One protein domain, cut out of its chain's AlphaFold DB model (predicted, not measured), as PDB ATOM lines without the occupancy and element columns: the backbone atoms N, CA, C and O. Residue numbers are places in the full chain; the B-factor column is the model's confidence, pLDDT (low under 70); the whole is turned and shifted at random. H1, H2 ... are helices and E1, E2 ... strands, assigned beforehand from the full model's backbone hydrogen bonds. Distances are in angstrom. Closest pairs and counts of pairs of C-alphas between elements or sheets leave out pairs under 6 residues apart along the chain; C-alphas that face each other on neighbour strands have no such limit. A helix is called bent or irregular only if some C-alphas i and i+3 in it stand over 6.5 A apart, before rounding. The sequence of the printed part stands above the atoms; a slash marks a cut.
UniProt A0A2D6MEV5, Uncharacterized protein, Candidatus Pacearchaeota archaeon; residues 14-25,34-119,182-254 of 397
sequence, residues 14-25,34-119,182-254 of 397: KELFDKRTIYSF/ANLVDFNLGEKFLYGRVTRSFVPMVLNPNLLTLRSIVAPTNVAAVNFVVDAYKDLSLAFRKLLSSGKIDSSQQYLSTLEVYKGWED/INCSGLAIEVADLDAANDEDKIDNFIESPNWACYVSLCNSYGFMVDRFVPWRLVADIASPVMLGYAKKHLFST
ATOM      1  N   LYS A  14     127.419 264.427 362.280       91.00
ATOM      2  CA  LYS A  14     127.280 263.404 363.321       91.00
ATOM      3  C   LYS A  14     128.422 262.387 363.261       91.00
ATOM      4  O   LYS A  14     129.040 262.128 364.282       91.00
ATOM      5  N   GLU A  15     128.726 261.857 362.078       91.12
ATOM      6  CA  GLU A  15     129.822 260.892 361.903       91.12
ATOM      7  C   GLU A  15     131.173 261.508 362.267       91.12
ATOM      8  O   GLU A  15     131.956 260.895 362.990       91.12
ATOM      9  N   LEU A  16     131.423 262.749 361.834       90.94
ATOM     10  CA  LEU A  16     132.621 263.489 362.217       90.94
ATOM     11  C   LEU A  16     132.703 263.654 363.734       90.94
ATOM     12  O   LEU A  16     133.767 263.433 364.301       90.94
ATOM     13  N   PHE A  17     131.606 264.021 364.398       91.25
ATOM     14  CA  PHE A  17     131.583 264.143 365.855       91.25
ATOM     15  C   PHE A  17     131.920 262.810 366.535       91.25
ATOM     16  O   PHE A  17     132.872 262.758 367.314       91.25
ATOM     17  N   ASP A  18     131.206 261.738 366.184       92.12
ATOM     18  CA  ASP A  18     131.365 260.417 366.798       92.12
ATOM     19  C   ASP A  18     132.810 259.904 366.632       92.12
ATOM     20  O   ASP A  18     133.461 259.519 367.608       92.12
ATOM     21  N   LYS A  19     133.371 259.989 365.421       92.44
ATOM     22  CA  LYS A  19     134.751 259.563 365.132       92.44
ATOM     23  C   LYS A  19     135.810 260.424 365.825       92.44
ATOM     24  O   LYS A  19     136.785 259.894 366.356       92.44
ATOM     25  N   ARG A  20     135.624 261.748 365.892       91.38
ATOM     26  CA  ARG A  20     136.547 262.652 366.611       91.38
ATOM     27  C   ARG A  20     136.517 262.392 368.117       91.38
ATOM     28  O   ARG A  20     137.546 262.527 368.782       91.38
ATOM     29  N   THR A  21     135.365 261.999 368.667       90.06
ATOM     30  CA  THR A  21     135.255 261.550 370.060       90.06
ATOM     31  C   THR A  21     136.045 260.264 370.290       90.06
ATOM     32  O   THR A  21     136.788 260.198 371.271       90.06
ATOM     33  N   ILE A  22     135.956 259.289 369.377       91.06
ATOM     34  CA  ILE A  22     136.761 258.059 369.432       91.06
ATOM     35  C   ILE A  22     138.253 258.405 369.404       91.06
ATOM     36  O   ILE A  22     138.972 258.019 370.323       91.06
ATOM     37  N   TYR A  23     138.709 259.211 368.437       92.00
ATOM     38  CA  TYR A  23     140.105 259.666 368.378       92.00
ATOM     39  C   TYR A  23     140.553 260.334 369.684       92.00
ATOM     40  O   TYR A  23     141.602 259.997 370.224       92.00
ATOM     41  N   SER A  24     139.759 261.264 370.222       89.25
ATOM     42  CA  SER A  24     140.085 261.976 371.465       89.25
ATOM     43  C   SER A  24     140.259 261.023 372.653       89.25
ATOM     44  O   SER A  24     141.135 261.239 373.496       89.25
ATOM     45  N   PHE A  25     139.457 259.955 372.710       87.50
ATOM     46  CA  PHE A  25     139.593 258.905 373.714       87.50
ATOM     47  C   PHE A  25     140.843 258.045 373.478       87.50
ATOM     48  O   PHE A  25     141.597 257.837 374.419       87.50
ATOM     49  N   ALA A  34     152.076 264.590 380.752       89.62
ATOM     50  CA  ALA A  34     151.875 266.007 381.073       89.62
ATOM     51  C   ALA A  34     152.180 266.965 379.899       89.62
ATOM     52  O   ALA A  34     151.620 268.058 379.828       89.62
ATOM     53  N   ASN A  35     153.057 266.563 378.973       94.88
ATOM     54  CA  ASN A  35     153.415 267.341 377.789       94.88
ATOM     55  C   ASN A  35     152.588 266.990 376.538       94.88
ATOM     56  O   ASN A  35     152.835 267.588 375.495       94.88
ATOM     57  N   LEU A  36     151.611 266.077 376.618       95.06
ATOM     58  CA  LEU A  36     150.651 265.812 375.541       95.06
ATOM     59  C   LEU A  36     149.426 266.719 375.708       95.06
ATOM     60  O   LEU A  36     148.472 266.425 376.440       95.06
ATOM     61  N   VAL A  37     149.472 267.859 375.032       94.19
ATOM     62  CA  VAL A  37     148.621 269.011 375.305       94.19
ATOM     63  C   VAL A  37     147.540 269.165 374.249       94.19
ATOM     64  O   VAL A  37     147.792 269.104 373.053       94.19
ATOM     65  N   ASP A  38     146.325 269.430 374.713       92.88
ATOM     66  CA  ASP A  38     145.236 269.883 373.861       92.88
ATOM     67  C   ASP A  38     145.379 271.389 373.591       92.88
ATOM     68  O   ASP A  38     145.119 272.212 374.472       92.88
ATOM     69  N   PHE A  39     145.838 271.749 372.389       92.88
ATOM     70  CA  PHE A  39     145.918 273.145 371.947       92.88
ATOM     71  C   PHE A  39     144.605 273.662 371.355       92.88
ATOM     72  O   PHE A  39     144.515 274.846 371.060       92.88
ATOM     73  N   ASN A  40     143.576 272.829 371.213       87.81
ATOM     74  CA  ASN A  40     142.241 273.283 370.826       87.81
ATOM     75  C   ASN A  40     141.386 273.659 372.047       87.81
ATOM     76  O   ASN A  40     140.295 274.201 371.883       87.81
ATOM     77  N   LEU A  41     141.880 273.395 373.261       84.38
ATOM     78  CA  LEU A  41     141.193 273.701 374.509       84.38
ATOM     79  C   LEU A  41     141.600 275.070 375.064       84.38
ATOM     80  O   LEU A  41     142.763 275.312 375.405       84.38
ATOM     81  N   GLY A  42     140.605 275.936 375.233       84.12
ATOM     82  CA  GLY A  42     140.743 277.216 375.905       84.12
ATOM     83  C   GLY A  42     141.835 278.106 375.342       84.12
ATOM     84  O   GLY A  42     142.068 278.218 374.139       84.12
ATOM     85  N   GLU A  43     142.528 278.762 376.257       85.94
ATOM     86  CA  GLU A  43     143.513 279.795 375.978       85.94
ATOM     87  C   GLU A  43     144.766 279.233 375.290       85.94
ATOM     88  O   GLU A  43     145.516 279.985 374.659       85.94
ATOM     89  N   LYS A  44     144.989 277.911 375.356       90.75
ATOM     90  CA  LYS A  44     146.117 277.254 374.682       90.75
ATOM     91  C   LYS A  44     146.027 277.357 373.166       90.75
ATOM     92  O   LYS A  44     147.069 277.405 372.515       90.75
ATOM     93  N   PHE A  45     144.828 277.520 372.616       91.19
ATOM     94  CA  PHE A  45     144.641 277.821 371.199       91.19
ATOM     95  C   PHE A  45     145.420 279.058 370.752       91.19
ATOM     96  O   PHE A  45     145.936 279.118 369.635       91.19
ATOM     97  N   LEU A  46     145.577 280.037 371.641       94.06
ATOM     98  CA  LEU A  46     146.256 281.300 371.368       94.06
ATOM     99  C   LEU A  46     147.737 281.291 371.784       94.06
ATOM    100  O   LEU A  46     148.375 282.349 371.807       94.06
ATOM    101  N   TYR A  47     148.308 280.123 372.102       96.00
ATOM    102  CA  TYR A  47     149.689 280.009 372.569       96.00
ATOM    103  C   TYR A  47     150.677 280.668 371.597       96.00
ATOM    104  O   TYR A  47     150.687 280.389 370.401       96.00
ATOM    105  N   GLY A  48     151.499 281.585 372.113       95.50
ATOM    106  CA  GLY A  48     152.476 282.331 371.313       95.50
ATOM    107  C   GLY A  48     151.883 283.377 370.354       95.50
ATOM    108  O   GLY A  48     152.649 284.042 369.659       95.50
ATOM    109  N   ARG A  49     150.555 283.559 370.323       96.38
ATOM    110  CA  ARG A  49     149.848 284.551 369.484       96.38
ATOM    111  C   ARG A  49     149.267 285.720 370.276       96.38
ATOM    112  O   ARG A  49     148.906 286.742 369.696       96.38
ATOM    113  N   VAL A  50     149.198 285.601 371.601       95.69
ATOM    114  CA  VAL A  50     148.711 286.661 372.488       95.69
ATOM    115  C   VAL A  50     149.604 286.863 373.707       95.69
ATOM    116  O   VAL A  50     150.258 285.940 374.193       95.69
ATOM    117  N   THR A  51     149.616 288.090 374.221       94.19
ATOM    118  CA  THR A  51     150.261 288.423 375.499       94.19
ATOM    119  C   THR A  51     149.541 287.759 376.680       94.19
ATOM    120  O   THR A  51     148.461 287.193 376.537       94.19
ATOM    121  N   ARG A  52     150.083 287.903 377.899       89.19
ATOM    122  CA  ARG A  52     149.399 287.455 379.132       89.19
ATOM    123  C   ARG A  52     148.054 288.144 379.386       89.19
ATOM    124  O   ARG A  52     147.236 287.609 380.119       89.19
ATOM    125  N   SER A  53     147.837 289.315 378.793       89.62
ATOM    126  CA  SER A  53     146.559 290.037 378.816       89.62
ATOM    127  C   SER A  53     145.742 289.782 377.546       89.62
ATOM    128  O   SER A  53     144.931 290.618 377.176       89.62
ATOM    129  N   PHE A  54     146.022 288.688 376.826       91.56
ATOM    130  CA  PHE A  54     145.325 288.240 375.614       91.56
ATOM    131  C   PHE A  54     145.318 289.226 374.436       91.56
ATOM    132  O   PHE A  54     144.712 288.962 373.402       91.56
ATOM    133  N   VAL A  55     146.072 290.324 374.539       94.75
ATOM    134  CA  VAL A  55     146.303 291.248 373.426       94.75
ATOM    135  C   VAL A  55     147.087 290.525 372.321       94.75
ATOM    136  O   VAL A  55     148.144 289.962 372.631       94.75
ATOM    137  N   PRO A  56     146.638 290.569 371.052       96.94
ATOM    138  CA  PRO A  56     147.339 289.960 369.924       96.94
ATOM    139  C   PRO A  56     148.779 290.450 369.773       96.94
ATOM    140  O   PRO A  56     149.053 291.658 369.797       96.94
ATOM    141  N   MET A  57     149.699 289.508 369.573       97.44
ATOM    142  CA  MET A  57     151.122 289.767 369.377       97.44
ATOM    143  C   MET A  57     151.691 288.919 368.239       97.44
ATOM    144  O   MET A  57     151.175 287.854 367.911       97.44
ATOM    145  N   VAL A  58     152.780 289.394 367.648       97.50
ATOM    146  CA  VAL A  58     153.542 288.677 366.622       97.50
ATOM    147  C   VAL A  58     155.014 288.668 366.986       97.50
ATOM    148  O   VAL A  58     155.490 289.572 367.679       97.50
ATOM    149  N   LEU A  59     155.726 287.641 366.522       97.31
ATOM    150  CA  LEU A  59     157.174 287.560 366.651       97.31
ATOM    151  C   LEU A  59     157.812 288.834 366.085       97.31
ATOM    152  O   LEU A  59     157.407 289.312 365.024       97.31
ATOM    153  N   ASN A  60     158.815 289.367 366.780       95.31
ATOM    154  CA  ASN A  60     159.666 290.436 366.279       95.31
ATOM    155  C   ASN A  60     161.044 289.850 365.918       95.31
ATOM    156  O   ASN A  60     161.885 289.706 366.810       95.31
ATOM    157  N   PRO A  61     161.309 289.534 364.632       90.56
ATOM    158  CA  PRO A  61     162.547 288.874 364.215       90.56
ATOM    159  C   PRO A  61     163.824 289.674 364.507       90.56
ATOM    160  O   PRO A  61     164.905 289.091 364.557       90.56
ATOM    161  N   ASN A  62     163.710 290.992 364.721       90.69
ATOM    162  CA  ASN A  62     164.843 291.849 365.081       90.69
ATOM    163  C   ASN A  62     165.279 291.665 366.542       90.69
ATOM    164  O   ASN A  62     166.420 291.965 366.880       90.69
ATOM    165  N   LEU A  63     164.371 291.208 367.409       92.94
ATOM    166  CA  LEU A  63     164.626 291.009 368.838       92.94
ATOM    167  C   LEU A  63     164.749 289.525 369.184       92.94
ATOM    168  O   LEU A  63     165.606 289.153 369.980       92.94
ATOM    169  N   LEU A  64     163.931 288.674 368.565       93.50
ATOM    170  CA  LEU A  64     163.961 287.228 368.730       93.50
ATOM    171  C   LEU A  64     164.207 286.566 367.375       93.50
ATOM    172  O   LEU A  64     163.314 286.464 366.536       93.50
ATOM    173  N   THR A  65     165.455 286.153 367.156       94.75
ATOM    174  CA  THR A  65     165.926 285.774 365.826       94.75
ATOM    175  C   THR A  65     165.396 284.417 365.379       94.75
ATOM    176  O   THR A  65     165.345 283.446 366.140       94.75
ATOM    177  N   LEU A  66     165.043 284.353 364.097       95.25
ATOM    178  CA  LEU A  66     164.724 283.113 363.405       95.25
ATOM    179  C   LEU A  66     166.009 282.442 362.921       95.25
ATOM    180  O   LEU A  66     166.919 283.093 362.405       95.25
ATOM    181  N   ARG A  67     166.070 281.120 363.064       94.94
ATOM    182  CA  ARG A  67     167.166 280.282 362.581       94.94
ATOM    183  C   ARG A  67     166.596 279.161 361.720       94.94
ATOM    184  O   ARG A  67     165.589 278.560 362.076       94.94
ATOM    185  N   SER A  68     167.255 278.866 360.602       93.56
ATOM    186  CA  SER A  68     166.907 277.715 359.762       93.56
ATOM    187  C   SER A  68     167.230 276.393 360.475       93.56
ATOM    188  O   SER A  68     168.265 276.271 361.148       93.56
ATOM    189  N   ILE A  69     166.327 275.417 360.348       89.06
ATOM    190  CA  ILE A  69     166.441 274.086 360.961       89.06
ATOM    191  C   ILE A  69     167.094 273.092 359.999       89.06
ATOM    192  O   ILE A  69     167.999 272.357 360.401       89.06
ATOM    193  N   VAL A  70     166.663 273.099 358.740       76.56
ATOM    194  CA  VAL A  70     167.126 272.208 357.670       76.56
ATOM    195  C   VAL A  70     167.581 273.086 356.505       76.56
ATOM    196  O   VAL A  70     166.903 274.042 356.170       76.56
ATOM    197  N   ALA A  71     168.722 272.792 355.888       54.50
ATOM    198  CA  ALA A  71     169.098 273.371 354.597       54.50
ATOM    199  C   ALA A  71     168.948 272.271 353.534       54.50
ATOM    200  O   ALA A  71     169.364 271.145 353.816       54.50
ATOM    201  N   PRO A  72     168.375 272.540 352.342       53.03
ATOM    202  CA  PRO A  72     168.048 273.848 351.755       53.03
ATOM    203  C   PRO A  72     166.595 274.327 351.962       53.03
ATOM    204  O   PRO A  72     166.234 275.399 351.486       53.03
ATOM    205  N   THR A  73     165.739 273.549 352.625       61.16
ATOM    206  CA  THR A  73     164.339 273.922 352.878       61.16
ATOM    207  C   THR A  73     164.281 275.111 353.840       61.16
ATOM    208  O   THR A  73     164.747 274.995 354.963       61.16
ATOM    209  N   ASN A  74     163.697 276.249 353.456       78.94
ATOM    210  CA  ASN A  74     163.657 277.490 354.260       78.94
ATOM    211  C   ASN A  74     162.827 277.407 355.569       78.94
ATOM    212  O   ASN A  74     162.328 278.417 356.060       78.94
ATOM    213  N   VAL A  75     162.673 276.220 356.158       93.81
ATOM    214  CA  VAL A  75     162.017 276.014 357.444       93.81
ATOM    215  C   VAL A  75     162.872 276.624 358.549       93.81
ATOM    216  O   VAL A  75     164.031 276.247 358.758       93.81
ATOM    217  N   ALA A  76     162.282 277.566 359.275       95.50
ATOM    218  CA  ALA A  76     162.911 278.260 360.384       95.50
ATOM    219  C   ALA A  76     162.028 278.220 361.629       95.50
ATOM    220  O   ALA A  76     160.817 278.056 361.539       95.50
ATOM    221  N   ALA A  77     162.633 278.403 362.792       97.44
ATOM    222  CA  ALA A  77     161.933 278.677 364.041       97.44
ATOM    223  C   ALA A  77     162.785 279.625 364.885       97.44
ATOM    224  O   ALA A  77     163.900 279.991 364.496       97.44
ATOM    225  N   VAL A  78     162.276 280.033 366.042       97.88
ATOM    226  CA  VAL A  78     163.054 280.834 366.988       97.88
ATOM    227  C   VAL A  78     164.339 280.096 367.390       97.88
ATOM    228  O   VAL A  78     164.339 278.886 367.609       97.88
ATOM    229  N   ASN A  79     165.450 280.825 367.491       96.62
ATOM    230  CA  ASN A  79     166.796 280.290 367.719       96.62
ATOM    231  C   ASN A  79     166.907 279.203 368.813       96.62
ATOM    232  O   ASN A  79     167.491 278.148 368.564       96.62
ATOM    233  N   PHE A  80     166.310 279.408 369.986       98.25
ATOM    234  CA  PHE A  80     166.359 278.463 371.097       98.25
ATOM    235  C   PHE A  80     165.498 277.219 370.857       98.25
ATOM    236  O   PHE A  80     165.837 276.145 371.346       98.25
ATOM    237  N   VAL A  81     164.432 277.345 370.062       98.56
ATOM    238  CA  VAL A  81     163.600 276.220 369.613       98.56
ATOM    239  C   VAL A  81     164.407 275.340 368.664       98.56
ATOM    240  O   VAL A  81     164.398 274.119 368.791       98.56
ATOM    241  N   VAL A  82     165.180 275.956 367.763       98.00
ATOM    242  CA  VAL A  82     166.088 275.234 366.860       98.00
ATOM    243  C   VAL A  82     167.178 274.495 367.633       98.00
ATOM    244  O   VAL A  82     167.496 273.356 367.294       98.00
ATOM    245  N   ASP A  83     167.754 275.113 368.662       98.25
ATOM    246  CA  ASP A  83     168.780 274.465 369.486       98.25
ATOM    247  C   ASP A  83     168.207 273.278 370.273       98.25
ATOM    248  O   ASP A  83     168.798 272.198 370.255       98.25
ATOM    249  N   ALA A  84     167.034 273.446 370.892       98.56
ATOM    250  CA  ALA A  84     166.338 272.366 371.589       98.56
ATOM    251  C   ALA A  84     165.999 271.205 370.642       98.56
ATOM    252  O   ALA A  84     166.238 270.041 370.962       98.56
ATOM    253  N   TYR A  85     165.506 271.517 369.440       98.25
ATOM    254  CA  TYR A  85     165.190 270.510 368.430       98.25
ATOM    255  C   TYR A  85     166.431 269.746 367.951       98.25
ATOM    256  O   TYR A  85     166.377 268.531 367.767       98.25
ATOM    257  N   LYS A  86     167.568 270.425 367.757       97.56
ATOM    258  CA  LYS A  86     168.815 269.767 367.335       97.56
ATOM    259  C   LYS A  86     169.290 268.741 368.356       97.56
ATOM    260  O   LYS A  86     169.691 267.645 367.962       97.56
ATOM    261  N   ASP A  87     169.206 269.071 369.641       98.31
ATOM    262  CA  ASP A  87     169.576 268.142 370.707       98.31
ATOM    263  C   ASP A  87     168.580 266.975 370.817       98.31
ATOM    264  O   ASP A  87     169.008 265.825 370.941       98.31
ATOM    265  N   LEU A  88     167.274 267.244 370.677       98.12
ATOM    266  CA  LEU A  88     166.227 266.219 370.599       98.12
ATOM    267  C   LEU A  88     166.470 265.249 369.431       98.12
ATOM    268  O   LEU A  88     166.515 264.034 369.626       98.12
ATOM    269  N   SER A  89     166.679 265.775 368.222       96.69
ATOM    270  CA  SER A  89     166.938 264.985 367.012       96.69
ATOM    271  C   SER A  89     168.209 264.139 367.159       96.69
ATOM    272  O   SER A  89     168.231 262.961 366.792       96.69
ATOM    273  N   LEU A  90     169.262 264.687 367.778       97.06
ATOM    274  CA  LEU A  90     170.480 263.937 368.085       97.06
ATOM    275  C   LEU A  90     170.228 262.800 369.088       97.06
ATOM    276  O   LEU A  90     170.777 261.710 368.915       97.06
ATOM    277  N   ALA A  91     169.427 263.031 370.129       97.44
ATOM    278  CA  ALA A  91     169.054 261.988 371.083       97.44
ATOM    279  C   ALA A  91     168.288 260.853 370.396       97.44
ATOM    280  O   ALA A  91     168.610 259.683 370.602       97.44
ATOM    281  N   PHE A  92     167.361 261.203 369.507       95.50
ATOM    282  CA  PHE A  92     166.600 260.253 368.703       95.50
ATOM    283  C   PHE A  92     167.510 259.369 367.837       95.50
ATOM    284  O   PHE A  92     167.439 258.142 367.903       95.50
ATOM    285  N   ARG A  93     168.470 259.974 367.122       96.19
ATOM    286  CA  ARG A  93     169.461 259.239 366.312       96.19
ATOM    287  C   ARG A  93     170.320 258.279 367.136       96.19
ATOM    288  O   ARG A  93     170.646 257.198 366.657       96.19
ATOM    289  N   LYS A  94     170.681 258.646 368.371       97.19
ATOM    290  CA  LYS A  94     171.436 257.763 369.283       97.19
ATOM    291  C   LYS A  94     170.610 256.557 369.733       97.19
ATOM    292  O   LYS A  94     171.151 255.463 369.898       97.19
ATOM    293  N   LEU A  95     169.311 256.741 369.960       96.94
ATOM    294  CA  LEU A  95     168.419 255.627 370.284       96.94
ATOM    295  C   LEU A  95     168.243 254.696 369.085       96.94
ATOM    296  O   LEU A  95     168.344 253.482 369.257       96.94
ATOM    297  N   LEU A  96     168.097 255.255 367.881       96.31
ATOM    298  CA  LEU A  96     168.040 254.477 366.645       96.31
ATOM    299  C   LEU A  96     169.317 253.652 366.448       96.31
ATOM    300  O   LEU A  96     169.255 252.440 366.265       96.31
ATOM    301  N   SER A  97     170.493 254.278 366.569       95.94
ATOM    302  CA  SER A  97     171.777 253.593 366.369       95.94
ATOM    303  C   SER A  97     172.088 252.539 367.435       95.94
ATOM    304  O   SER A  97     172.953 251.696 367.223       95.94
ATOM    305  N   SER A  98     171.419 252.595 368.591       96.62
ATOM    306  CA  SER A  98     171.526 251.584 369.651       96.62
ATOM    307  C   SER A  98     170.413 250.533 369.606       96.62
ATOM    308  O   SER A  98     170.361 249.687 370.496       96.62
ATOM    309  N   GLY A  99     169.533 250.573 368.598       95.69
ATOM    310  CA  GLY A  99     168.426 249.625 368.441       95.69
ATOM    311  C   GLY A  99     167.349 249.741 369.522       95.69
ATOM    312  O   GLY A  99     166.644 248.773 369.786       95.69
ATOM    313  N   LYS A 100     167.245 250.898 370.193       96.56
ATOM    314  CA  LYS A 100     166.263 251.142 371.267       96.56
ATOM    315  C   LYS A 100     164.905 251.628 370.763       96.56
ATOM    316  O   LYS A 100     163.960 251.656 371.543       96.56
ATOM    317  N   ILE A 101     164.839 252.047 369.506       97.00
ATOM    318  CA  ILE A 101     163.613 252.433 368.809       97.00
ATOM    319  C   ILE A 101     163.571 251.715 367.463       97.00
ATOM    320  O   ILE A 101     164.619 251.378 366.902       97.00
ATOM    321  N   ASP A 102     162.367 251.481 366.961       96.62
ATOM    322  CA  ASP A 102     162.125 250.814 365.688       96.62
ATOM    323  C   ASP A 102     162.609 251.693 364.521       96.62
ATOM    324  O   ASP A 102     162.367 252.904 364.505       96.62
ATOM    325  N   SER A 103     163.321 251.103 363.561       95.44
ATOM    326  CA  SER A 103     163.870 251.784 362.382       95.44
ATOM    327  C   SER A 103     162.927 251.816 361.176       95.44
ATOM    328  O   SER A 103     163.245 252.476 360.189       95.44
ATOM    329  N   SER A 104     161.799 251.109 361.239       95.25
ATOM    330  CA  SER A 104     160.805 251.015 360.164       95.25
ATOM    331  C   SER A 104     159.764 252.140 360.177       95.25
ATOM    332  O   SER A 104     158.933 252.213 359.275       95.25
ATOM    333  N   GLN A 105     159.795 253.021 361.179       95.25
ATOM    334  CA  GLN A 105     158.783 254.053 361.383       95.25
ATOM    335  C   GLN A 105     159.075 255.279 360.515       95.25
ATOM    336  O   GLN A 105     160.129 255.903 360.637       95.25
ATOM    337  N   GLN A 106     158.112 255.670 359.679       93.69
ATOM    338  CA  GLN A 106     158.283 256.755 358.708       93.69
ATOM    339  C   GLN A 106     158.716 258.080 359.355       93.69
ATOM    340  O   GLN A 106     159.725 258.654 358.956       93.69
ATOM    341  N   TYR A 107     157.988 258.541 360.376       96.12
ATOM    342  CA  TYR A 107     158.241 259.840 361.020       96.12
ATOM    343  C   TYR A 107     158.931 259.722 362.384       96.12
ATOM    344  O   TYR A 107     159.615 260.642 362.827       96.12
ATOM    345  N   LEU A 108     158.773 258.577 363.058       96.25
ATOM    346  CA  LEU A 108     159.295 258.341 364.405       96.25
ATOM    347  C   LEU A 108     160.511 257.405 364.434       96.25
ATOM    348  O   LEU A 108     160.786 256.819 365.477       96.25
ATOM    349  N   SER A 109     161.272 257.267 363.345       92.00
ATOM    350  CA  SER A 109     162.635 256.696 363.382       92.00
ATOM    351  C   SER A 109     163.709 257.778 363.269       92.00
ATOM    352  O   SER A 109     164.707 257.744 363.988       92.00
ATOM    353  N   THR A 110     163.491 258.774 362.406       91.94
ATOM    354  CA  THR A 110     164.348 259.956 362.269       91.94
ATOM    355  C   THR A 110     163.469 261.194 362.229       91.94
ATOM    356  O   THR A 110     162.618 261.315 361.361       91.94
ATOM    357  N   LEU A 111     163.691 262.124 363.160       94.38
ATOM    358  CA  LEU A 111     162.933 263.372 363.193       94.38
ATOM    359  C   LEU A 111     163.461 264.331 362.120       94.38
ATOM    360  O   LEU A 111     164.617 264.780 362.186       94.38
ATOM    361  N   GLU A 112     162.593 264.660 361.171       94.06
ATOM    362  CA  GLU A 112     162.776 265.684 360.144       94.06
ATOM    363  C   GLU A 112     161.715 266.768 360.319       94.06
ATOM    364  O   GLU A 112     160.629 266.480 360.802       94.06
ATOM    365  N   VAL A 113     162.020 268.023 359.973       95.56
ATOM    366  CA  VAL A 113     161.049 269.123 360.103       95.56
ATOM    367  C   VAL A 113     160.506 269.499 358.738       95.56
ATOM    368  O   VAL A 113     161.273 269.880 357.854       95.56
ATOM    369  N   TYR A 114     159.185 269.473 358.619       95.31
ATOM    370  CA  TYR A 114     158.448 269.789 357.397       95.31
ATOM    371  C   TYR A 114     157.840 271.193 357.445       95.31
ATOM    372  O   TYR A 114     157.779 271.879 356.425       95.31
ATOM    373  N   LYS A 115     157.451 271.664 358.639       95.81
ATOM    374  CA  LYS A 115     156.863 272.998 358.837       95.81
ATOM    375  C   LYS A 115     157.472 273.724 360.035       95.81
ATOM    376  O   LYS A 115     157.818 273.113 361.042       95.81
ATOM    377  N   GLY A 116     157.580 275.047 359.934       96.06
ATOM    378  CA  GLY A 116     158.128 275.927 360.972       96.06
ATOM    379  C   GLY A 116     157.390 277.259 360.999       96.06
ATOM    380  O   GLY A 116     156.177 277.274 360.822       96.06
ATOM    381  N   TRP A 117     158.106 278.357 361.217       97.19
ATOM    382  CA  TRP A 117     157.563 279.712 361.251       97.19
ATOM    383  C   TRP A 117     156.935 280.125 359.919       97.19
ATOM    384  O   TRP A 117     157.521 279.929 358.855       97.19
ATOM    385  N   GLU A 118     155.767 280.755 360.009       96.31
ATOM    386  CA  GLU A 118     155.056 281.367 358.886       96.31
ATOM    387  C   GLU A 118     154.905 282.869 359.151       96.31
ATOM    388  O   GLU A 118     154.626 283.270 360.283       96.31
ATOM    389  N   ASP A 119     155.082 283.712 358.128       96.06
ATOM    390  CA  ASP A 119     154.972 285.164 358.299       96.06
ATOM    391  C   ASP A 119     153.500 285.584 358.488       96.06
ATOM    392  O   ASP A 119     152.706 285.504 357.541       96.06
ATOM    393  N   ILE A 182     149.419 278.437 364.764       97.12
ATOM    394  CA  ILE A 182     150.374 278.550 365.881       97.12
ATOM    395  C   ILE A 182     151.823 278.730 365.402       97.12
ATOM    396  O   ILE A 182     152.629 279.369 366.079       97.12
ATOM    397  N   ASN A 183     152.141 278.250 364.199       97.38
ATOM    398  CA  ASN A 183     153.407 278.446 363.498       97.38
ATOM    399  C   ASN A 183     153.827 279.924 363.389       97.38
ATOM    400  O   ASN A 183     155.018 280.221 363.484       97.38
ATOM    401  N   CYS A 184     152.879 280.865 363.306       97.56
ATOM    402  CA  CYS A 184     153.161 282.308 363.302       97.56
ATOM    403  C   CYS A 184     153.915 282.796 364.548       97.56
ATOM    404  O   CYS A 184     154.578 283.836 364.504       97.56
ATOM    405  N   SER A 185     153.825 282.062 365.664       97.56
ATOM    406  CA  SER A 185     154.579 282.371 366.884       97.56
ATOM    407  C   SER A 185     156.084 282.140 366.720       97.56
ATOM    408  O   SER A 185     156.883 282.772 367.399       97.56
ATOM    409  N   GLY A 186     156.490 281.223 365.837       97.56
ATOM    410  CA  GLY A 186     157.873 280.748 365.735       97.56
ATOM    411  C   GLY A 186     158.292 279.805 366.871       97.56
ATOM    412  O   GLY A 186     159.458 279.410 366.929       97.56
ATOM    413  N   LEU A 187     157.354 279.432 367.752       98.56
ATOM    414  CA  LEU A 187     157.547 278.486 368.857       98.56
ATOM    415  C   LEU A 187     157.124 277.055 368.512       98.56
ATOM    416  O   LEU A 187     157.331 276.158 369.325       98.56
ATOM    417  N   ALA A 188     156.521 276.847 367.343       98.31
ATOM    418  CA  ALA A 188     156.031 275.552 366.895       98.31
ATOM    419  C   ALA A 188     156.763 275.085 365.632       98.31
ATOM    420  O   ALA A 188     157.044 275.882 364.735       98.31
ATOM    421  N   ILE A 189     157.041 273.785 365.576       98.19
ATOM    422  CA  ILE A 189     157.589 273.077 364.415       98.19
ATOM    423  C   ILE A 189     156.815 271.774 364.211       98.19
ATOM    424  O   ILE A 189     156.264 271.227 365.164       98.19
ATOM    425  N   GLU A 190     156.767 271.273 362.983       97.94
ATOM    426  CA  GLU A 190     156.030 270.056 362.631       97.94
ATOM    427  C   GLU A 190     156.970 269.032 361.998       97.94
ATOM    428  O   GLU A 190     157.695 269.357 361.053       97.94
ATOM    429  N   VAL A 191     156.965 267.810 362.543       97.31
ATOM    430  CA  VAL A 191     157.860 266.712 362.136       97.31
ATOM    431  C   VAL A 191     157.224 265.699 361.179       97.31
ATOM    432  O   VAL A 191     157.748 264.607 360.984       97.31
ATOM    433  N   ALA A 192     156.096 266.071 360.581       96.88
ATOM    434  CA  ALA A 192     155.453 265.362 359.483       96.88
ATOM    435  C   ALA A 192     154.702 266.353 358.587       96.88
ATOM    436  O   ALA A 192     154.401 267.476 359.001       96.88
ATOM    437  N   ASP A 193     154.391 265.914 357.374       94.56
ATOM    438  CA  ASP A 193     153.658 266.622 356.322       94.56
ATOM    439  C   ASP A 193     152.253 266.040 356.077       94.56
ATOM    440  O   ASP A 193     151.713 266.115 354.974       94.56
ATOM    441  N   LEU A 194     151.657 265.461 357.121       95.88
ATOM    442  CA  LEU A 194     150.336 264.832 357.088       95.88
ATOM    443  C   LEU A 194     149.194 265.854 357.218       95.88
ATOM    444  O   LEU A 194     149.366 266.961 357.739       95.88
ATOM    445  N   ASP A 195     147.990 265.462 356.788       95.06
ATOM    446  CA  ASP A 195     146.785 266.273 356.964       95.06
ATOM    447  C   ASP A 195     146.266 266.165 358.406       95.06
ATOM    448  O   ASP A 195     145.819 265.113 358.859       95.06
ATOM    449  N   ALA A 196     146.248 267.288 359.127       93.75
ATOM    450  CA  ALA A 196     145.705 267.365 360.481       93.75
ATOM    451  C   ALA A 196     144.199 267.033 360.562       93.75
ATOM    452  O   ALA A 196     143.682 266.820 361.661       93.75
ATOM    453  N   ALA A 197     143.469 266.997 359.444       93.25
ATOM    454  CA  ALA A 197     142.090 266.523 359.411       93.25
ATOM    455  C   ALA A 197     141.975 264.990 359.380       93.25
ATOM    456  O   ALA A 197     140.923 264.489 359.783       93.25
ATOM    457  N   ASN A 198     143.007 264.256 358.965       95.25
ATOM    458  CA  ASN A 198     142.987 262.798 358.911       95.25
ATOM    459  C   ASN A 198     143.407 262.214 360.271       95.25
ATOM    460  O   ASN A 198     144.565 262.308 360.662       95.25
ATOM    461  N   ASP A 199     142.461 261.661 361.027       94.56
ATOM    462  CA  ASP A 199     142.737 260.991 362.301       94.56
ATOM    463  C   ASP A 199     143.334 259.595 362.121       94.56
ATOM    464  O   ASP A 199     144.083 259.173 362.994       94.56
ATOM    465  N   GLU A 200     143.057 258.903 361.012       94.06
ATOM    466  CA  GLU A 200     143.662 257.592 360.736       94.06
ATOM    467  C   GLU A 200     145.187 257.739 360.625       94.06
ATOM    468  O   GLU A 200     145.931 257.083 361.347       94.06
ATOM    469  N   ASP A 201     145.659 258.725 359.850       95.50
ATOM    470  CA  ASP A 201     147.094 258.998 359.705       95.50
ATOM    471  C   ASP A 201     147.764 259.331 361.048       95.50
ATOM    472  O   ASP A 201     148.924 258.978 361.269       95.50
ATOM    473  N   LYS A 202     147.051 260.005 361.962       95.62
ATOM    474  CA  LYS A 202     147.554 260.302 363.314       95.62
ATOM    475  C   LYS A 202     147.719 259.031 364.134       95.62
ATOM    476  O   LYS A 202     148.695 258.915 364.874       95.62
ATOM    477  N   ILE A 203     146.757 258.117 364.039       94.62
ATOM    478  CA  ILE A 203     146.791 256.847 364.757       94.62
ATOM    479  C   ILE A 203     147.938 255.994 364.224       94.62
ATOM    480  O   ILE A 203     148.870 255.711 364.980       94.62
ATOM    481  N   ASP A 204     147.933 255.714 362.926       94.75
ATOM    482  CA  ASP A 204     148.847 254.768 362.285       94.75
ATOM    483  C   ASP A 204     150.310 255.208 362.371       94.75
ATOM    484  O   ASP A 204     151.205 254.408 362.646       94.75
ATOM    485  N   ASN A 205     150.575 256.500 362.154       96.12
ATOM    486  CA  ASN A 205     151.946 257.000 362.057       96.12
ATOM    487  C   ASN A 205     152.524 257.488 363.389       96.12
ATOM    488  O   ASN A 205     153.744 257.645 363.502       96.12
ATOM    489  N   PHE A 206     151.675 257.768 364.384       96.19
ATOM    490  CA  PHE A 206     152.105 258.349 365.656       96.19
ATOM    491  C   PHE A 206     151.574 257.588 366.860       96.19
ATOM    492  O   PHE A 206     152.387 257.017 367.577       96.19
ATOM    493  N   ILE A 207     150.262 257.576 367.114       94.19
ATOM    494  CA  ILE A 207     149.717 257.076 368.390       94.19
ATOM    495  C   ILE A 207     149.986 255.577 368.589       94.19
ATOM    496  O   ILE A 207     150.365 255.173 369.689       94.19
ATOM    497  N   GLU A 208     149.840 254.766 367.542       94.12
ATOM    498  CA  GLU A 208     150.096 253.317 367.581       94.12
ATOM    499  C   GLU A 208     151.545 252.946 367.243       94.12
ATOM    500  O   GLU A 208     151.931 251.777 367.319       94.12
ATOM    501  N   SER A 209     152.389 253.933 366.931       95.62
ATOM    502  CA  SER A 209     153.798 253.677 366.664       95.62
ATOM    503  C   SER A 209     154.483 253.066 367.896       95.62
ATOM    504  O   SER A 209     154.372 253.618 368.999       95.62
ATOM    505  N   PRO A 210     155.311 252.013 367.740       96.19
ATOM    506  CA  PRO A 210     156.124 251.481 368.837       96.19
ATOM    507  C   PRO A 210     157.077 252.528 369.436       96.19
ATOM    508  O   PRO A 210     157.530 252.384 370.573       96.19
ATOM    509  N   ASN A 211     157.358 253.612 368.705       97.25
ATOM    510  CA  ASN A 211     158.245 254.684 369.143       97.25
ATOM    511  C   ASN A 211     157.509 255.839 369.845       97.25
ATOM    512  O   ASN A 211     158.174 256.741 370.363       97.25
ATOM    513  N   TRP A 212     156.172 255.812 369.929       96.00
ATOM    514  CA  TRP A 212     155.346 256.894 370.480       96.00
ATOM    515  C   TRP A 212     155.738 257.292 371.906       96.00
ATOM    516  O   TRP A 212     156.040 258.454 372.186       96.00
ATOM    517  N   ALA A 213     155.806 256.315 372.813       95.06
ATOM    518  CA  ALA A 213     156.125 256.568 374.217       95.06
ATOM    519  C   ALA A 213     157.513 257.208 374.386       95.06
ATOM    520  O   ALA A 213     157.703 258.116 375.201       95.06
ATOM    521  N   CYS A 214     158.485 256.758 373.586       95.44
ATOM    522  CA  CYS A 214     159.827 257.326 373.567       95.44
ATOM    523  C   CYS A 214     159.819 258.757 373.013       95.44
ATOM    524  O   CYS A 214     160.419 259.650 373.617       95.44
ATOM    525  N   TYR A 215     159.101 258.984 371.913       97.50
ATOM    526  CA  TYR A 215     158.931 260.290 371.287       97.50
ATOM    527  C   TYR A 215     158.365 261.329 372.253       97.50
ATOM    528  O   TYR A 215     159.020 262.345 372.500       97.50
ATOM    529  N   VAL A 216     157.214 261.059 372.871       96.81
ATOM    530  CA  VAL A 216     156.566 262.005 373.792       96.81
ATOM    531  C   VAL A 216     157.456 262.282 375.011       96.81
ATOM    532  O   VAL A 216     157.628 263.443 375.399       96.81
ATOM    533  N   SER A 217     158.092 261.248 375.576       96.00
ATOM    534  CA  SER A 217     158.992 261.391 376.730       96.00
ATOM    535  C   SER A 217     160.248 262.207 376.413       96.00
ATOM    536  O   SER A 217     160.696 263.006 377.244       96.00
ATOM    537  N   LEU A 218     160.846 262.007 375.235       97.12
ATOM    538  CA  LEU A 218     162.004 262.789 374.814       97.12
ATOM    539  C   LEU A 218     161.616 264.234 374.527       97.12
ATOM    540  O   LEU A 218     162.309 265.131 374.998       97.12
ATOM    541  N   CYS A 219     160.491 264.477 373.850       98.31
ATOM    542  CA  CYS A 219     159.985 265.834 373.644       98.31
ATOM    543  C   CYS A 219     159.882 266.589 374.976       98.31
ATOM    544  O   CYS A 219     160.421 267.691 375.092       98.31
ATOM    545  N   ASN A 220     159.333 265.952 376.016       97.69
ATOM    546  CA  ASN A 220     159.265 266.533 377.358       97.69
ATOM    547  C   ASN A 220     160.656 266.882 377.920       97.69
ATOM    548  O   ASN A 220     160.886 267.981 378.422       97.69
ATOM    549  N   SER A 221     161.615 265.958 377.790       98.00
ATOM    550  CA  SER A 221     162.989 266.117 378.296       98.00
ATOM    551  C   SER A 221     163.777 267.232 377.603       98.00
ATOM    552  O   SER A 221     164.767 267.701 378.161       98.00
ATOM    553  N   TYR A 222     163.333 267.671 376.423       98.50
ATOM    554  CA  TYR A 222     163.904 268.789 375.666       98.50
ATOM    555  C   TYR A 222     163.030 270.056 375.701       98.50
ATOM    556  O   TYR A 222     163.339 271.035 375.023       98.50
ATOM    557  N   GLY A 223     161.983 270.079 376.533       98.25
ATOM    558  CA  GLY A 223     161.137 271.254 376.752       98.25
ATOM    559  C   GLY A 223     160.058 271.470 375.687       98.25
ATOM    560  O   GLY A 223     159.631 272.604 375.484       98.25
ATOM    561  N   PHE A 224     159.628 270.414 374.998       98.75
ATOM    562  CA  PHE A 224     158.540 270.452 374.021       98.75
ATOM    563  C   PHE A 224     157.254 269.820 374.563       98.75
ATOM    564  O   PHE A 224     157.247 268.703 375.092       98.75
ATOM    565  N   MET A 225     156.145 270.520 374.339       98.38
ATOM    566  CA  MET A 225     154.804 269.944 374.329       98.38
ATOM    567  C   MET A 225     154.523 269.330 372.957       98.38
ATOM    568  O   MET A 225     154.970 269.853 371.935       98.38
ATOM    569  N   VAL A 226     153.751 268.251 372.943       98.06
ATOM    570  CA  VAL A 226     153.216 267.606 371.743       98.06
ATOM    571  C   VAL A 226     151.732 267.944 371.652       98.06
ATOM    572  O   VAL A 226     151.008 267.810 372.641       98.06
ATOM    573  N   ASP A 227     151.275 268.408 370.491       97.25
ATOM    574  CA  ASP A 227     149.856 268.691 370.257       97.25
ATOM    575  C   ASP A 227     149.066 267.385 370.109       97.25
ATOM    576  O   ASP A 227     149.313 266.586 369.210       97.25
ATOM    577  N   ARG A 228     148.080 267.163 370.981       94.69
ATOM    578  CA  ARG A 228     147.259 265.945 370.972       94.69
ATOM    579  C   ARG A 228     146.468 265.770 369.676       94.69
ATOM    580  O   ARG A 228     146.202 264.637 369.286       94.69
ATOM    581  N   PHE A 229     146.056 266.853 369.023       94.06
ATOM    582  CA  PHE A 229     145.253 266.778 367.798       94.06
ATOM    583  C   PHE A 229     146.089 266.861 366.521       94.06
ATOM    584  O   PHE A 229     145.553 266.620 365.438       94.06
ATOM    585  N   VAL A 230     147.384 267.156 366.654       96.81
ATOM    586  CA  VAL A 230     148.384 267.178 365.583       96.81
ATOM    587  C   VAL A 230     149.678 266.568 366.150       96.81
ATOM    588  O   VAL A 230     150.593 267.309 366.501       96.81
ATOM    589  N   PRO A 231     149.774 265.232 366.303       97.00
ATOM    590  CA  PRO A 231     150.800 264.569 367.124       97.00
ATOM    591  C   PRO A 231     152.244 264.772 366.648       97.00
ATOM    592  O   PRO A 231     153.180 264.529 367.401       97.00
ATOM    593  N   TRP A 232     152.438 265.256 365.423       98.00
ATOM    594  CA  TRP A 232     153.735 265.655 364.879       98.00
ATOM    595  C   TRP A 232     154.115 267.114 365.163       98.00
ATOM    596  O   TRP A 232     155.204 267.554 364.788       98.00
ATOM    597  N   ARG A 233     153.241 267.907 365.786       98.44
ATOM    598  CA  ARG A 233     153.519 269.302 366.132       98.44
ATOM    599  C   ARG A 233     154.176 269.387 367.503       98.44
ATOM    600  O   ARG A 233     153.567 269.088 368.531       98.44
ATOM    601  N   LEU A 234     155.404 269.891 367.503       98.62
ATOM    602  CA  LEU A 234     156.179 270.213 368.691       98.62
ATOM    603  C   LEU A 234     156.046 271.701 368.996       98.62
ATOM    604  O   LEU A 234     156.411 272.544 368.176       98.62
ATOM    605  N   VAL A 235     155.566 272.027 370.191       98.75
ATOM    606  CA  VAL A 235     155.420 273.404 370.672       98.75
ATOM    607  C   VAL A 235     156.377 273.617 371.835       98.75
ATOM    608  O   VAL A 235     156.326 272.899 372.832       98.75
ATOM    609  N   ALA A 236     157.265 274.599 371.722       98.69
ATOM    610  CA  ALA A 236     158.222 274.916 372.771       98.69
ATOM    611  C   ALA A 236     157.502 275.371 374.044       98.69
ATOM    612  O   ALA A 236     156.794 276.375 374.020       98.69
ATOM    613  N   ASP A 237     157.720 274.680 375.163       98.38
ATOM    614  CA  ASP A 237     157.206 275.093 376.463       98.38
ATOM    615  C   ASP A 237     158.098 276.171 377.067       98.38
ATOM    616  O   ASP A 237     159.022 275.888 377.830       98.38
ATOM    617  N   ILE A 238     157.796 277.429 376.750       97.69
ATOM    618  CA  ILE A 238     158.548 278.600 377.224       97.69
ATOM    619  C   ILE A 238     158.427 278.851 378.737       97.69
ATOM    620  O   ILE A 238     159.009 279.819 379.236       97.69
ATOM    621  N   ALA A 239     157.649 278.043 379.465       95.81
ATOM    622  CA  ALA A 239     157.601 278.035 380.924       95.81
ATOM    623  C   ALA A 239     158.426 276.886 381.532       95.81
ATOM    624  O   ALA A 239     158.755 276.943 382.718       95.81
ATOM    625  N   SER A 240     158.810 275.880 380.739       97.12
ATOM    626  CA  SER A 240     159.638 274.774 381.219       97.12
ATOM    627  C   SER A 240     161.067 275.242 381.548       97.12
ATOM    628  O   SER A 240     161.681 275.986 380.773       97.12
ATOM    629  N   PRO A 241     161.664 274.773 382.662       97.62
ATOM    630  CA  PRO A 241     163.057 275.077 382.990       97.62
ATOM    631  C   PRO A 241     164.043 274.649 381.896       97.62
ATOM    632  O   PRO A 241     165.052 275.318 381.678       97.62
ATOM    633  N   VAL A 242     163.739 273.556 381.187       98.25
ATOM    634  CA  VAL A 242     164.575 273.029 380.102       98.25
ATOM    635  C   VAL A 242     164.599 273.993 378.916       98.25
ATOM    636  O   VAL A 242     165.679 274.421 378.506       98.25
ATOM    637  N   MET A 243     163.433 274.399 378.401       98.50
ATOM    638  CA  MET A 243     163.357 275.338 377.277       98.50
ATOM    639  C   MET A 243     163.923 276.712 377.653       98.50
ATOM    640  O   MET A 243     164.627 277.332 376.855       98.50
ATOM    641  N   LEU A 244     163.705 277.170 378.891       98.38
ATOM    642  CA  LEU A 244     164.341 278.387 379.406       98.38
ATOM    643  C   LEU A 244     165.871 278.263 379.468       98.38
ATOM    644  O   LEU A 244     166.574 279.249 379.247       98.38
ATOM    645  N   GLY A 245     166.407 277.062 379.700       98.44
ATOM    646  CA  GLY A 245     167.837 276.775 379.589       98.44
ATOM    647  C   GLY A 245     168.385 277.010 378.177       98.44
ATOM    648  O   GLY A 245     169.476 277.567 378.028       98.44
ATOM    649  N   TYR A 246     167.620 276.656 377.139       98.56
ATOM    650  CA  TYR A 246     167.950 276.992 375.749       98.56
ATOM    651  C   TYR A 246     167.805 278.493 375.482       98.56
ATOM    652  O   TYR A 246     168.735 279.115 374.970       98.56
ATOM    653  N   ALA A 247     166.686 279.096 375.886       98.31
ATOM    654  CA  ALA A 247     166.391 280.513 375.669       98.31
ATOM    655  C   ALA A 247     167.417 281.446 376.340       98.31
ATOM    656  O   ALA A 247     167.805 282.469 375.769       98.31
ATOM    657  N   LYS A 248     167.948 281.059 377.506       97.94
ATOM    658  CA  LYS A 248     168.968 281.818 378.244       97.94
ATOM    659  C   LYS A 248     170.260 282.013 377.449       97.94
ATOM    660  O   LYS A 248     170.886 283.064 377.577       97.94
ATOM    661  N   LYS A 249     170.641 281.051 376.596       97.12
ATOM    662  CA  LYS A 249     171.805 281.171 375.689       97.12
ATOM    663  C   LYS A 249     171.629 282.302 374.670       97.12
ATOM    664  O   LYS A 249     172.614 282.826 374.164       97.12
ATOM    665  N   HIS A 250     170.382 282.698 374.432       96.25
ATOM    666  CA  HIS A 250     169.971 283.777 373.540       96.25
ATOM    667  C   HIS A 250     169.472 285.007 374.309       96.25
ATOM    668  O   HIS A 250     168.717 285.801 373.766       96.25
ATOM    669  N   LEU A 251     169.896 285.178 375.569       95.56
ATOM    670  CA  LEU A 251     169.573 286.315 376.448       95.56
ATOM    671  C   LEU A 251     168.119 286.373 376.957       95.56
ATOM    672  O   LEU A 251     167.730 287.347 377.601       95.56
ATOM    673  N   PHE A 252     167.332 285.311 376.775       96.25
ATOM    674  CA  PHE A 252     165.956 285.219 377.272       96.25
ATOM    675  C   PHE A 252     165.869 284.287 378.483       96.25
ATOM    676  O   PHE A 252     165.731 283.077 378.347       96.25
ATOM    677  N   SER A 253     165.951 284.845 379.693       95.44
ATOM    678  CA  SER A 253     166.021 284.035 380.924       95.44
ATOM    679  C   SER A 253     164.661 283.698 381.544       95.44
ATOM    680  O   SER A 253     164.598 282.901 382.476       95.44
ATOM    681  N   THR A 254     163.573 284.318 381.080       96.81
ATOM    682  CA  THR A 254     162.222 284.096 381.618       96.81
ATOM    683  C   THR A 254     161.177 284.124 380.511       96.81
ATOM    684  O   THR A 254     161.354 284.794 379.493       96.81
TER     685      THR A 254
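Overview. This is residues 14 to 25, 34 to 119 and 182 to 254 of the 397 residues of an uncharacterized protein of Candidatus Pacearchaeota archaeon (UniProt A0A2D6MEV5). A small antiparallel sheet, in the order E4, E6, E5, lies near the middle, and the helices H3, H5 and H6 cover one face of it, making two layers, a sheet and the helices over it. The hairpin of E2 and E3 leads into the long H3, H7 packs on residues 79 to 84 of H3, and H1 lies far out near H5. The printed part has 171 residues, mixed in class, with seven named helices and six named strands in the order H1 H2 E1 E2 E3 H3 H4 E4 H5 H6 E5 E6 H7. It is compact, with a radius of gyration of the C-alphas of 16.1 A and spans of 45 by 42 by 31 A.

Along the chain. Find C-alpha 14 at (127.280, 263.404, 363.321); from there H1 runs 16.7 A to residue 25. Next come H2, residues 42 to 46, and E1, 57 to 59, which pairs with no named strand. E2 is 66 to 68 and E3 76 to 78. At C-alpha 79, (166.796, 280.290, 367.719), H3 begins and runs 27.2 A to residue 97. Read on through H4, 182 to 185, E4, 188 to 190, and H5, 199 to 207, only just irregular, with C-alphas 204 and 207 6.6 A apart. H6, 212 to 221, is 14.3 A long. E5 is 224 to 227, E6, 230 to 236, is 14.4 A long, and H7, 241 to 248, ends at (168.968, 281.818, 378.244).

Arrangement. Look first at inner strand E6: N 189 of E4 is 2.9 A from O 234, and N 225 of E5 is 2.8 A from O 235. E4, H5 H6, E5 is a split strand-helix-strand unit, two strands that run the same way in one sheet with helices between them along the chain and E6 between them in the sheet, and its crossover is right-handed. H6 runs along E5 at a height over the sheet of 7.6 A, closest at C-alphas 219 and 225, 6.6 A. H3 is on the same face, height 10.5 A. H5 comes closest to E6 at C-alphas 206 and 231, 6.5 A. H7 touches H3, closest at C-alphas 247 and 80, 5.0 A, and only grazes the sheet, as does H4. C-alphas 59 of E1 and 185 of H4 are 5.8 A apart. H2 is close but not clearly touching H4, at C-alphas 46 and 182, 7.4 A; H1 likewise with H5, at 23 and 199, 6.8 A. In hairpin E2 and E3, N 67 and O 77 are 2.8 A apart. O i to N i+4 pairs are all within hydrogen-bond range in H1, H3, H5, H6 and H7; H2 has 0 of 1, but 2 of 2 O i to N i+3 pairs; H4 is too short.

Size, cuts and confidence. The farthest C-alphas, of Lys 14 and Leu 251, are 49.9 A apart. Residues 26 to 33 and 120 to 181 are not printed, leaving gaps of 16.0 A and 11.1 A between C-alphas. Of the links printed whole, none is long. Residues 71 to 73 are under pLDDT 70.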